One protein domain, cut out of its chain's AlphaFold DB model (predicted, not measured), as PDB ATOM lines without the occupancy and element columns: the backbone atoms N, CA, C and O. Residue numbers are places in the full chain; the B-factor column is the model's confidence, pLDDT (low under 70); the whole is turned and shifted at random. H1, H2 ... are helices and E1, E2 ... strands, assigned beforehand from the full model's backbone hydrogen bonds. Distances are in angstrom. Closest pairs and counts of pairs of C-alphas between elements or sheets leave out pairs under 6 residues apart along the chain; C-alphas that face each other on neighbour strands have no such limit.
ATOM      1  N   GLN A   5      10.882  42.492  11.168       93.44
ATOM      2  CA  GLN A   5       9.664  43.209  10.807       93.44
ATOM      3  C   GLN A   5       9.929  44.715  10.733       93.44
ATOM      4  O   GLN A   5      10.664  45.283  11.541       93.44
ATOM      5  N   GLY A   6       9.226  45.411   9.836       92.69
ATOM      6  CA  GLY A   6       9.312  46.874   9.756       92.69
ATOM      7  C   GLY A   6       8.957  47.582  11.074       92.69
ATOM      8  O   GLY A   6       9.475  48.655  11.360       92.69
ATOM      9  N   ALA A   7       8.106  46.988  11.920       93.12
ATOM     10  CA  ALA A   7       7.831  47.537  13.248       93.12
ATOM     11  C   ALA A   7       9.056  47.483  14.174       93.12
ATOM     12  O   ALA A   7       9.329  48.470  14.849       93.12
ATOM     13  N   GLU A   8       9.807  46.382  14.153       95.25
ATOM     14  CA  GLU A   8      11.024  46.212  14.950       95.25
ATOM     15  C   GLU A   8      12.125  47.169  14.487       95.25
ATOM     16  O   GLU A   8      12.766  47.813  15.314       95.25
ATOM     17  N   ILE A   9      12.298  47.318  13.167       95.25
ATOM     18  CA  ILE A   9      13.261  48.264  12.580       95.25
ATOM     19  C   ILE A   9      12.913  49.693  13.001       95.25
ATOM     20  O   ILE A   9      13.772  50.422  13.488       95.25
ATOM     21  N   ARG A  10      11.636  50.077  12.874       95.69
ATOM     22  CA  ARG A  10      11.163  51.407  13.269       95.69
ATOM     23  C   ARG A  10      11.465  51.704  14.734       95.69
ATOM     24  O   ARG A  10      11.954  52.782  15.036       95.69
ATOM     25  N   THR A  11      11.157  50.761  15.625       96.69
ATOM     26  CA  THR A  11      11.379  50.934  17.064       96.69
ATOM     27  C   THR A  11      12.863  51.060  17.389       96.69
ATOM     28  O   THR A  11      13.219  51.900  18.200       96.69
ATOM     29  N   LYS A  12      13.737  50.279  16.742       96.94
ATOM     30  CA  LYS A  12      15.189  50.349  16.970       96.94
ATOM     31  C   LYS A  12      15.828  51.643  16.464       96.94
ATOM     32  O   LYS A  12      16.815  52.076  17.037       96.94
ATOM     33  N   LEU A  13      15.302  52.207  15.377       96.81
ATOM     34  CA  LEU A  13      15.822  53.435  14.768       96.81
ATOM     35  C   LEU A  13      15.132  54.707  15.280       96.81
ATOM     36  O   LEU A  13      15.559  55.797  14.927       96.81
ATOM     37  N   GLU A  14      14.048  54.570  16.049       97.62
ATOM     38  CA  GLU A  14      13.247  55.686  16.575       97.62
ATOM     39  C   GLU A  14      12.732  56.654  15.489       97.62
ATOM     40  O   GLU A  14      12.518  57.841  15.721       97.62
ATOM     41  N   ILE A  15      12.476  56.133  14.283       96.50
ATOM     42  CA  ILE A  15      11.995  56.920  13.137       96.50
ATOM     43  C   ILE A  15      10.490  56.784  12.900       96.50
ATOM     44  O   ILE A  15       9.821  55.853  13.355       96.50
ATOM     45  N   SER A  16       9.928  57.701  12.111       97.44
ATOM     46  CA  SER A  16       8.526  57.624  11.699       97.44
ATOM     47  C   SER A  16       8.274  56.463  10.727       97.44
ATOM     48  O   SER A  16       9.171  55.958  10.048       97.44
ATOM     49  N   ARG A  17       7.005  56.047  10.607       95.12
ATOM     50  CA  ARG A  17       6.598  55.040   9.613       95.12
ATOM     51  C   ARG A  17       6.894  55.497   8.181       95.12
ATOM     52  O   ARG A  17       7.312  54.674   7.378       95.12
ATOM     53  N   GLN A  18       6.645  56.769   7.868       96.81
ATOM     54  CA  GLN A  18       6.857  57.316   6.524       96.81
ATOM     55  C   GLN A  18       8.340  57.303   6.157       96.81
ATOM     56  O   GLN A  18       8.687  56.834   5.075       96.81
ATOM     57  N   LEU A  19       9.200  57.723   7.088       97.69
ATOM     58  CA  LEU A  19      10.643  57.737   6.880       97.69
ATOM     59  C   LEU A  19      11.198  56.319   6.701       97.69
ATOM     60  O   LEU A  19      11.969  56.068   5.779       97.69
ATOM     61  N   LEU A  20      10.727  55.358   7.504       96.62
ATOM     62  CA  LEU A  20      11.103  53.957   7.317       96.62
ATOM     63  C   LEU A  20      10.673  53.419   5.944       96.62
ATOM     64  O   LEU A  20      11.459  52.745   5.284       96.62
ATOM     65  N   SER A  21       9.430  53.674   5.524       95.00
ATOM     66  CA  SER A  21       8.937  53.208   4.222       95.00
ATOM     67  C   SER A  21       9.765  53.768   3.070       95.00
ATOM     68  O   SER A  21      10.061  53.032   2.133       95.00
ATOM     69  N   HIS A  22      10.140  55.046   3.151       96.94
ATOM     70  CA  HIS A  22      10.998  55.691   2.164       96.94
ATOM     71  C   HIS A  22      12.363  54.997   2.082       96.94
ATOM     72  O   HIS A  22      12.704  54.474   1.025       96.94
ATOM     73  N   HIS A  23      13.076  54.859   3.203       97.12
ATOM     74  CA  HIS A  23      14.392  54.214   3.203       97.12
ATOM     75  C   HIS A  23      14.348  52.741   2.789       97.12
ATOM     76  O   HIS A  23      15.215  52.286   2.055       97.12
ATOM     77  N   LEU A  24      13.333  51.974   3.203       95.50
ATOM     78  CA  LEU A  24      13.191  50.586   2.747       95.50
ATOM     79  C   LEU A  24      12.934  50.495   1.238       95.50
ATOM     80  O   LEU A  24      13.400  49.547   0.608       95.50
ATOM     81  N   ALA A  25      12.206  51.452   0.659       95.56
ATOM     82  CA  ALA A  25      12.002  51.506  -0.784       95.56
ATOM     83  C   ALA A  25      13.314  51.810  -1.519       95.56
ATOM     84  O   ALA A  25      13.624  51.119  -2.486       95.56
ATOM     85  N   GLU A  26      14.104  52.770  -1.033       97.75
ATOM     86  CA  GLU A  26      15.416  53.101  -1.604       97.75
ATOM     87  C   GLU A  26      16.398  51.931  -1.496       97.75
ATOM     88  O   GLU A  26      16.979  51.515  -2.495       97.75
ATOM     89  N   LEU A  27      16.525  51.330  -0.310       96.88
ATOM     90  CA  LEU A  27      17.400  50.179  -0.082       96.88
ATOM     91  C   LEU A  27      17.002  48.975  -0.943       96.88
ATOM     92  O   LEU A  27      17.867  48.226  -1.389       96.88
ATOM     93  N   ARG A  28      15.699  48.768  -1.170       95.62
ATOM     94  CA  ARG A  28      15.207  47.701  -2.049       95.62
ATOM     95  C   ARG A  28      15.485  48.014  -3.516       95.62
ATOM     96  O   ARG A  28      15.848  47.104  -4.252       95.62
ATOM     97  N   ALA A  29      15.297  49.263  -3.943       97.12
ATOM     98  CA  ALA A  29      15.598  49.696  -5.307       97.12
ATOM     99  C   ALA A  29      17.095  49.576  -5.626       97.12
ATOM    100  O   ALA A  29      17.453  49.252  -6.749       97.12
ATOM    101  N   ALA A  30      17.950  49.772  -4.619       97.31
ATOM    102  CA  ALA A  30      19.389  49.531  -4.691       97.31
ATOM    103  C   ALA A  30      19.785  48.055  -4.473       97.31
ATOM    104  O   ALA A  30      20.967  47.755  -4.343       97.31
ATOM    105  N   GLU A  31      18.814  47.140  -4.377       97.12
ATOM    106  CA  GLU A  31      19.026  45.701  -4.167       97.12
ATOM    107  C   GLU A  31      19.787  45.336  -2.880       97.12
ATOM    108  O   GLU A  31      20.246  44.207  -2.731       97.12
ATOM    109  N   LEU A  32      19.886  46.243  -1.904       97.44
ATOM    110  CA  LEU A  32      20.617  46.032  -0.646       97.44
ATOM    111  C   LEU A  32      19.796  45.254   0.390       97.44
ATOM    112  O   LEU A  32      20.343  44.573   1.260       97.44
ATOM    113  N   VAL A  33      18.467  45.345   0.309       96.12
ATOM    114  CA  VAL A  33      17.542  44.598   1.170       96.12
ATOM    115  C   VAL A  33      16.498  43.860   0.353       96.12
ATOM    116  O   VAL A  33      16.042  44.324  -0.690       96.12
ATOM    117  N   ILE A  34      16.059  42.724   0.885       95.56
ATOM    118  CA  ILE A  34      15.015  41.895   0.294       95.56
ATOM    119  C   ILE A  34      14.020  41.419   1.347       95.56
ATOM    120  O   ILE A  34      14.311  41.342   2.546       95.56
ATOM    121  N   ALA A  35      12.821  41.088   0.875       93.25
ATOM    122  CA  ALA A  35      11.815  40.435   1.689       93.25
ATOM    123  C   ALA A  35      12.275  39.007   2.036       93.25
ATOM    124  O   ALA A  35      12.683  38.233   1.176       93.25
ATOM    125  N   ALA A  36      12.212  38.655   3.316       90.38
ATOM    126  CA  ALA A  36      12.488  37.315   3.826       90.38
ATOM    127  C   ALA A  36      11.267  36.381   3.717       90.38
ATOM    128  O   ALA A  36      11.392  35.190   3.988       90.38
ATOM    129  N   SER A  37      10.097  36.914   3.350       83.88
ATOM    130  CA  SER A  37       8.878  36.160   3.050       83.88
ATOM    131  C   SER A  37       7.982  36.937   2.083       83.88
ATOM    132  O   SER A  37       8.044  38.163   2.027       83.88
ATOM    133  N   GLU A  38       7.100  36.241   1.367       78.12
ATOM    134  CA  GLU A  38       6.116  36.848   0.450       78.12
ATOM    135  C   GLU A  38       4.856  37.375   1.167       78.12
ATOM    136  O   GLU A  38       3.818  37.633   0.557       78.12
ATOM    137  N   ALA A  39       4.909  37.540   2.490       81.38
ATOM    138  CA  ALA A  39       3.766  38.002   3.262       81.38
ATOM    139  C   ALA A  39       3.425  39.473   2.958       81.38
ATOM    140  O   ALA A  39       4.298  40.297   2.698       81.38
ATOM    141  N   ARG A  40       2.146  39.846   3.138       77.44
ATOM    142  CA  ARG A  40       1.665  41.243   3.032       77.44
ATOM    143  C   ARG A  40       2.452  42.224   3.917       77.44
ATOM    144  O   ARG A  40       2.513  43.415   3.627       77.44
ATOM    145  N   ARG A  41       3.017  41.733   5.024       80.75
ATOM    146  CA  ARG A  41       3.967  42.449   5.882       80.75
ATOM    147  C   ARG A  41       5.246  41.615   5.948       80.75
ATOM    148  O   ARG A  41       5.353  40.787   6.851       80.75
ATOM    149  N   PRO A  42       6.160  41.767   4.980       87.00
ATOM    150  CA  PRO A  42       7.342  40.933   4.926       87.00
ATOM    151  C   PRO A  42       8.314  41.327   6.038       87.00
ATOM    152  O   PRO A  42       8.403  42.493   6.438       87.00
ATOM    153  N   ASN A  43       9.075  40.343   6.500       93.25
ATOM    154  CA  ASN A  43      10.300  40.610   7.236       93.25
ATOM    155  C   ASN A  43      11.376  41.059   6.241       93.25
ATOM    156  O   ASN A  43      11.415  40.569   5.117       93.25
ATOM    157  N   TRP A  44      12.267  41.952   6.647       94.81
ATOM    158  CA  TRP A  44      13.344  42.497   5.826       94.81
ATOM    159  C   TRP A  44      14.686  41.929   6.256       94.81
ATOM    160  O   TRP A  44      14.989  41.835   7.445       94.81
ATOM    161  N   ARG A  45      15.504  41.555   5.280       95.56
ATOM    162  CA  ARG A  45      16.881  41.111   5.492       95.56
ATOM    163  C   ARG A  45      17.790  41.743   4.448       95.56
ATOM    164  O   ARG A  45      17.308  42.187   3.408       95.56
ATOM    165  N   LEU A  46      19.091  41.729   4.711       96.44
ATOM    166  CA  LEU A  46      20.076  42.046   3.684       96.44
ATOM    167  C   LEU A  46      20.011  41.000   2.561       96.44
ATOM    168  O   LEU A  46      19.753  39.810   2.808       96.44
ATOM    169  N   SER A  47      20.201  41.472   1.334       96.81
ATOM    170  CA  SER A  47      20.589  40.623   0.209       96.81
ATOM    171  C   SER A  47      22.068  40.252   0.327       96.81
ATOM    172  O   SER A  47      22.781  40.798   1.171       96.81
ATOM    173  N   ASP A  48      22.537  39.358  -0.538       96.12
ATOM    174  CA  ASP A  48      23.960  39.015  -0.587       96.12
ATOM    175  C   ASP A  48      24.796  40.240  -1.013       96.12
ATOM    176  O   ASP A  48      25.759  40.590  -0.338       96.12
ATOM    177  N   ILE A  49      24.321  41.011  -2.004       96.81
ATOM    178  CA  ILE A  49      24.917  42.300  -2.410       96.81
ATOM    179  C   ILE A  49      24.966  43.282  -1.228       96.81
ATOM    180  O   ILE A  49      25.971  43.950  -0.992       96.81
ATOM    181  N   GLY A  50      23.886  43.365  -0.448       97.44
ATOM    182  CA  GLY A  50      23.818  44.228   0.727       97.44
ATOM    183  C   GLY A  50      24.806  43.831   1.825       97.44
ATOM    184  O   GLY A  50      25.328  44.706   2.517       97.44
ATOM    185  N   ILE A  51      25.090  42.534   1.980       97.12
ATOM    186  CA  ILE A  51      26.114  42.034   2.908       97.12
ATOM    187  C   ILE A  51      27.509  42.477   2.449       97.12
ATOM    188  O   ILE A  51      28.276  42.984   3.273       97.12
ATOM    189  N   ASP A  52      27.818  42.352   1.160       97.56
ATOM    190  CA  ASP A  52      29.121  42.734   0.602       97.56
ATOM    191  C   ASP A  52      29.373  44.245   0.730       97.56
ATOM    192  O   ASP A  52      30.433  44.681   1.199       97.56
ATOM    193  N   VAL A  53      28.360  45.056   0.402       97.44
ATOM    194  CA  VAL A  53      28.415  46.521   0.533       97.44
ATOM    195  C   VAL A  53      28.592  46.935   1.994       97.44
ATOM    196  O   VAL A  53      29.446  47.770   2.301       97.44
ATOM    197  N   LEU A  54      27.830  46.339   2.919       96.44
ATOM    198  CA  LEU A  54      27.948  46.641   4.346       96.44
ATOM    199  C   LEU A  54      29.322  46.242   4.900       96.44
ATOM    200  O   LEU A  54      29.876  46.953   5.738       96.44
ATOM    201  N   THR A  55      29.870  45.116   4.447       97.50
ATOM    202  CA  THR A  55      31.191  44.642   4.877       97.50
ATOM    203  C   THR A  55      32.273  45.624   4.442       97.50
ATOM    204  O   THR A  55      32.992  46.142   5.296       97.50
ATOM    205  N   THR A  56      32.289  45.987   3.157       97.00
ATOM    206  CA  THR A  56      33.216  46.986   2.600       97.00
ATOM    207  C   THR A  56      33.101  48.328   3.328       97.00
ATOM    208  O   THR A  56      34.099  48.900   3.761       97.00
ATOM    209  N   SER A  57      31.875  48.821   3.539       96.31
ATOM    210  CA  SER A  57      31.635  50.091   4.237       96.31
ATOM    211  C   SER A  57      32.206  50.092   5.660       96.31
ATOM    212  O   SER A  57      32.797  51.080   6.097       96.31
ATOM    213  N   ARG A  58      32.087  48.971   6.384       96.38
ATOM    214  CA  ARG A  58      32.635  48.838   7.742       96.38
ATOM    215  C   ARG A  58      34.157  48.768   7.763       96.38
ATOM    216  O   ARG A  58      34.754  49.199   8.746       96.38
ATOM    217  N   GLU A  59      34.779  48.197   6.738       96.62
ATOM    218  CA  GLU A  59      36.237  48.172   6.605       96.62
ATOM    219  C   GLU A  59      36.788  49.576   6.359       96.62
ATOM    220  O   GLU A  59      37.698  49.995   7.074       96.62
ATOM    221  N   VAL A  60      36.169  50.330   5.445       96.44
ATOM    222  CA  VAL A  60      36.524  51.732   5.177       96.44
ATOM    223  C   VAL A  60      36.400  52.575   6.446       96.44
ATOM    224  O   VAL A  60      37.375  53.199   6.856       96.44
ATOM    225  N   ALA A  61      35.261  52.508   7.142       95.69
ATOM    226  CA  ALA A  61      35.042  53.283   8.365       95.69
ATOM    227  C   ALA A  61      36.062  52.964   9.479       95.69
ATOM    228  O   ALA A  61      36.432  53.834  10.264       95.69
ATOM    229  N   ARG A  62      36.531  51.711   9.567       95.44
ATOM    230  CA  ARG A  62      37.581  51.318  10.523       95.44
ATOM    231  C   ARG A  62      38.948  51.862  10.136       95.44
ATOM    232  O   ARG A  62      39.686  52.270  11.025       95.44
ATOM    233  N   ALA A  63      39.285  51.830   8.849       95.25
ATOM    234  CA  ALA A  63      40.536  52.389   8.352       95.25
ATOM    235  C   ALA A  63      40.591  53.906   8.586       95.25
ATOM    236  O   ALA A  63      41.598  54.403   9.077       95.25
ATOM    237  N   GLU A  64      39.489  54.614   8.325       94.12
ATOM    238  CA  GLU A  64      39.368  56.056   8.580       94.12
ATOM    239  C   GLU A  64      39.486  56.406  10.068       94.12
ATOM    240  O   GLU A  64      40.112  57.399  10.410       94.12
ATOM    241  N   ALA A  65      38.927  55.590  10.965       91.88
ATOM    242  CA  ALA A  65      39.019  55.828  12.407       91.88
ATOM    243  C   ALA A  65      40.406  55.524  13.011       91.88
ATOM    244  O   ALA A  65      40.654  55.879  14.163       91.88
ATOM    245  N   ALA A  66      41.272  54.814  12.282       87.69
ATOM    246  CA  ALA A  66      42.602  54.409  12.739       87.69
ATOM    247  C   ALA A  66      43.739  55.313  12.224       87.69
ATOM    248  O   ALA A  66      44.876  55.145  12.675       87.69
ATOM    249  N   GLY A  67      43.450  56.214  11.278       76.31
ATOM    250  CA  GLY A  67      44.377  57.221  10.746       76.31
ATOM    251  C   GLY A  67      44.194  58.576  11.409       76.31
ATOM    252  O   GLY A  67      45.219  59.276  11.556       76.31
TER     253      GLY A  67
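Overview. This is residues 5 to 67 of the 67 residues of an uncharacterized protein of Candidatus Poseidoniales archaeon (UniProt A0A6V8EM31). A small body, made of two short helices and a little two-stranded hairpin, has one long straight helix, H3, running out of it as an arm whose residues 55 to 66 stick out free. In the body H1 and H2 stand roughly at right angles, the later part of H2 comes near the hairpin E1 E2, and H3 sets out from the end of E2. The printed part has 63 residues with three named helices and two named strands, in the order H1, H2, E1, E2, H3; the sheet E1 - E2 is antiparallel and the class is mostly helix. The whole is loose, with a radius of gyration of the C-alphas of 13.7 A, and elongated, spanning 45 by 25 by 17 A, the arm making much of the length.

Arrangement. H1, residues 6 to 13, only just touches H2, residues 17 to 29, with 3 pairs of C-alphas within 8 A. H2 touches H1 with residues 17 to 20 alone, and the closest C-alphas of the two, those of Arg 10 and Leu 20, are 6.5 A apart. Their lines are about perpendicular, at 76 degrees. The closest C-alphas of H2 and E1, residues 33 to 35, are those of Leu 27 and Val 33, 5.7 A apart. E1 and E2, residues 43 to 46, form an antiparallel hairpin, with 147 degrees between their directions. N 34 and O 45 are within hydrogen-bond range at 2.9 A, as are N 45 and O 34 at 3.0 A. The closest C-alphas of H1 and E2 are those of Gly 6 and Asn 43, 6.8 A apart. H3, residues 48 to 66, touches no helix; its closest C-alpha to E1 is that of Gly 50, 6.3 A from that of Val 33. H3 is apart from H1 and from H2. In H1, H2 and H3 every O i to N i+4 pair is within hydrogen-bond range.

Along the chain. H1 begins at C-alpha 6, (9.312, 46.874, 9.756), and has 8 residues over 10.5 A. H2 has 13 residues over 18.2 A and ends at C-alpha 29, (15.598, 49.696, -5.307). E1 measures 7.1 A and E2 10.5 A. H3, the longest helix with 19 residues, measures 27.6 A and ends at C-alpha 66, (42.602, 54.409, 12.739).

Size, cuts and confidence. The two C-alphas farthest apart, those of Arg 40 and Gly 67, are 46.3 A apart. Residues 11 to 16 and 55 to 67 stand free; the body without them spans 26 by 21 by 17 A. The printed part has no cut and no long link; the links H1 to H2, H2 to E1 and E2 to H3 are tight. The mean pLDDT of the printed part is 94.1, and no printed residue is under 70.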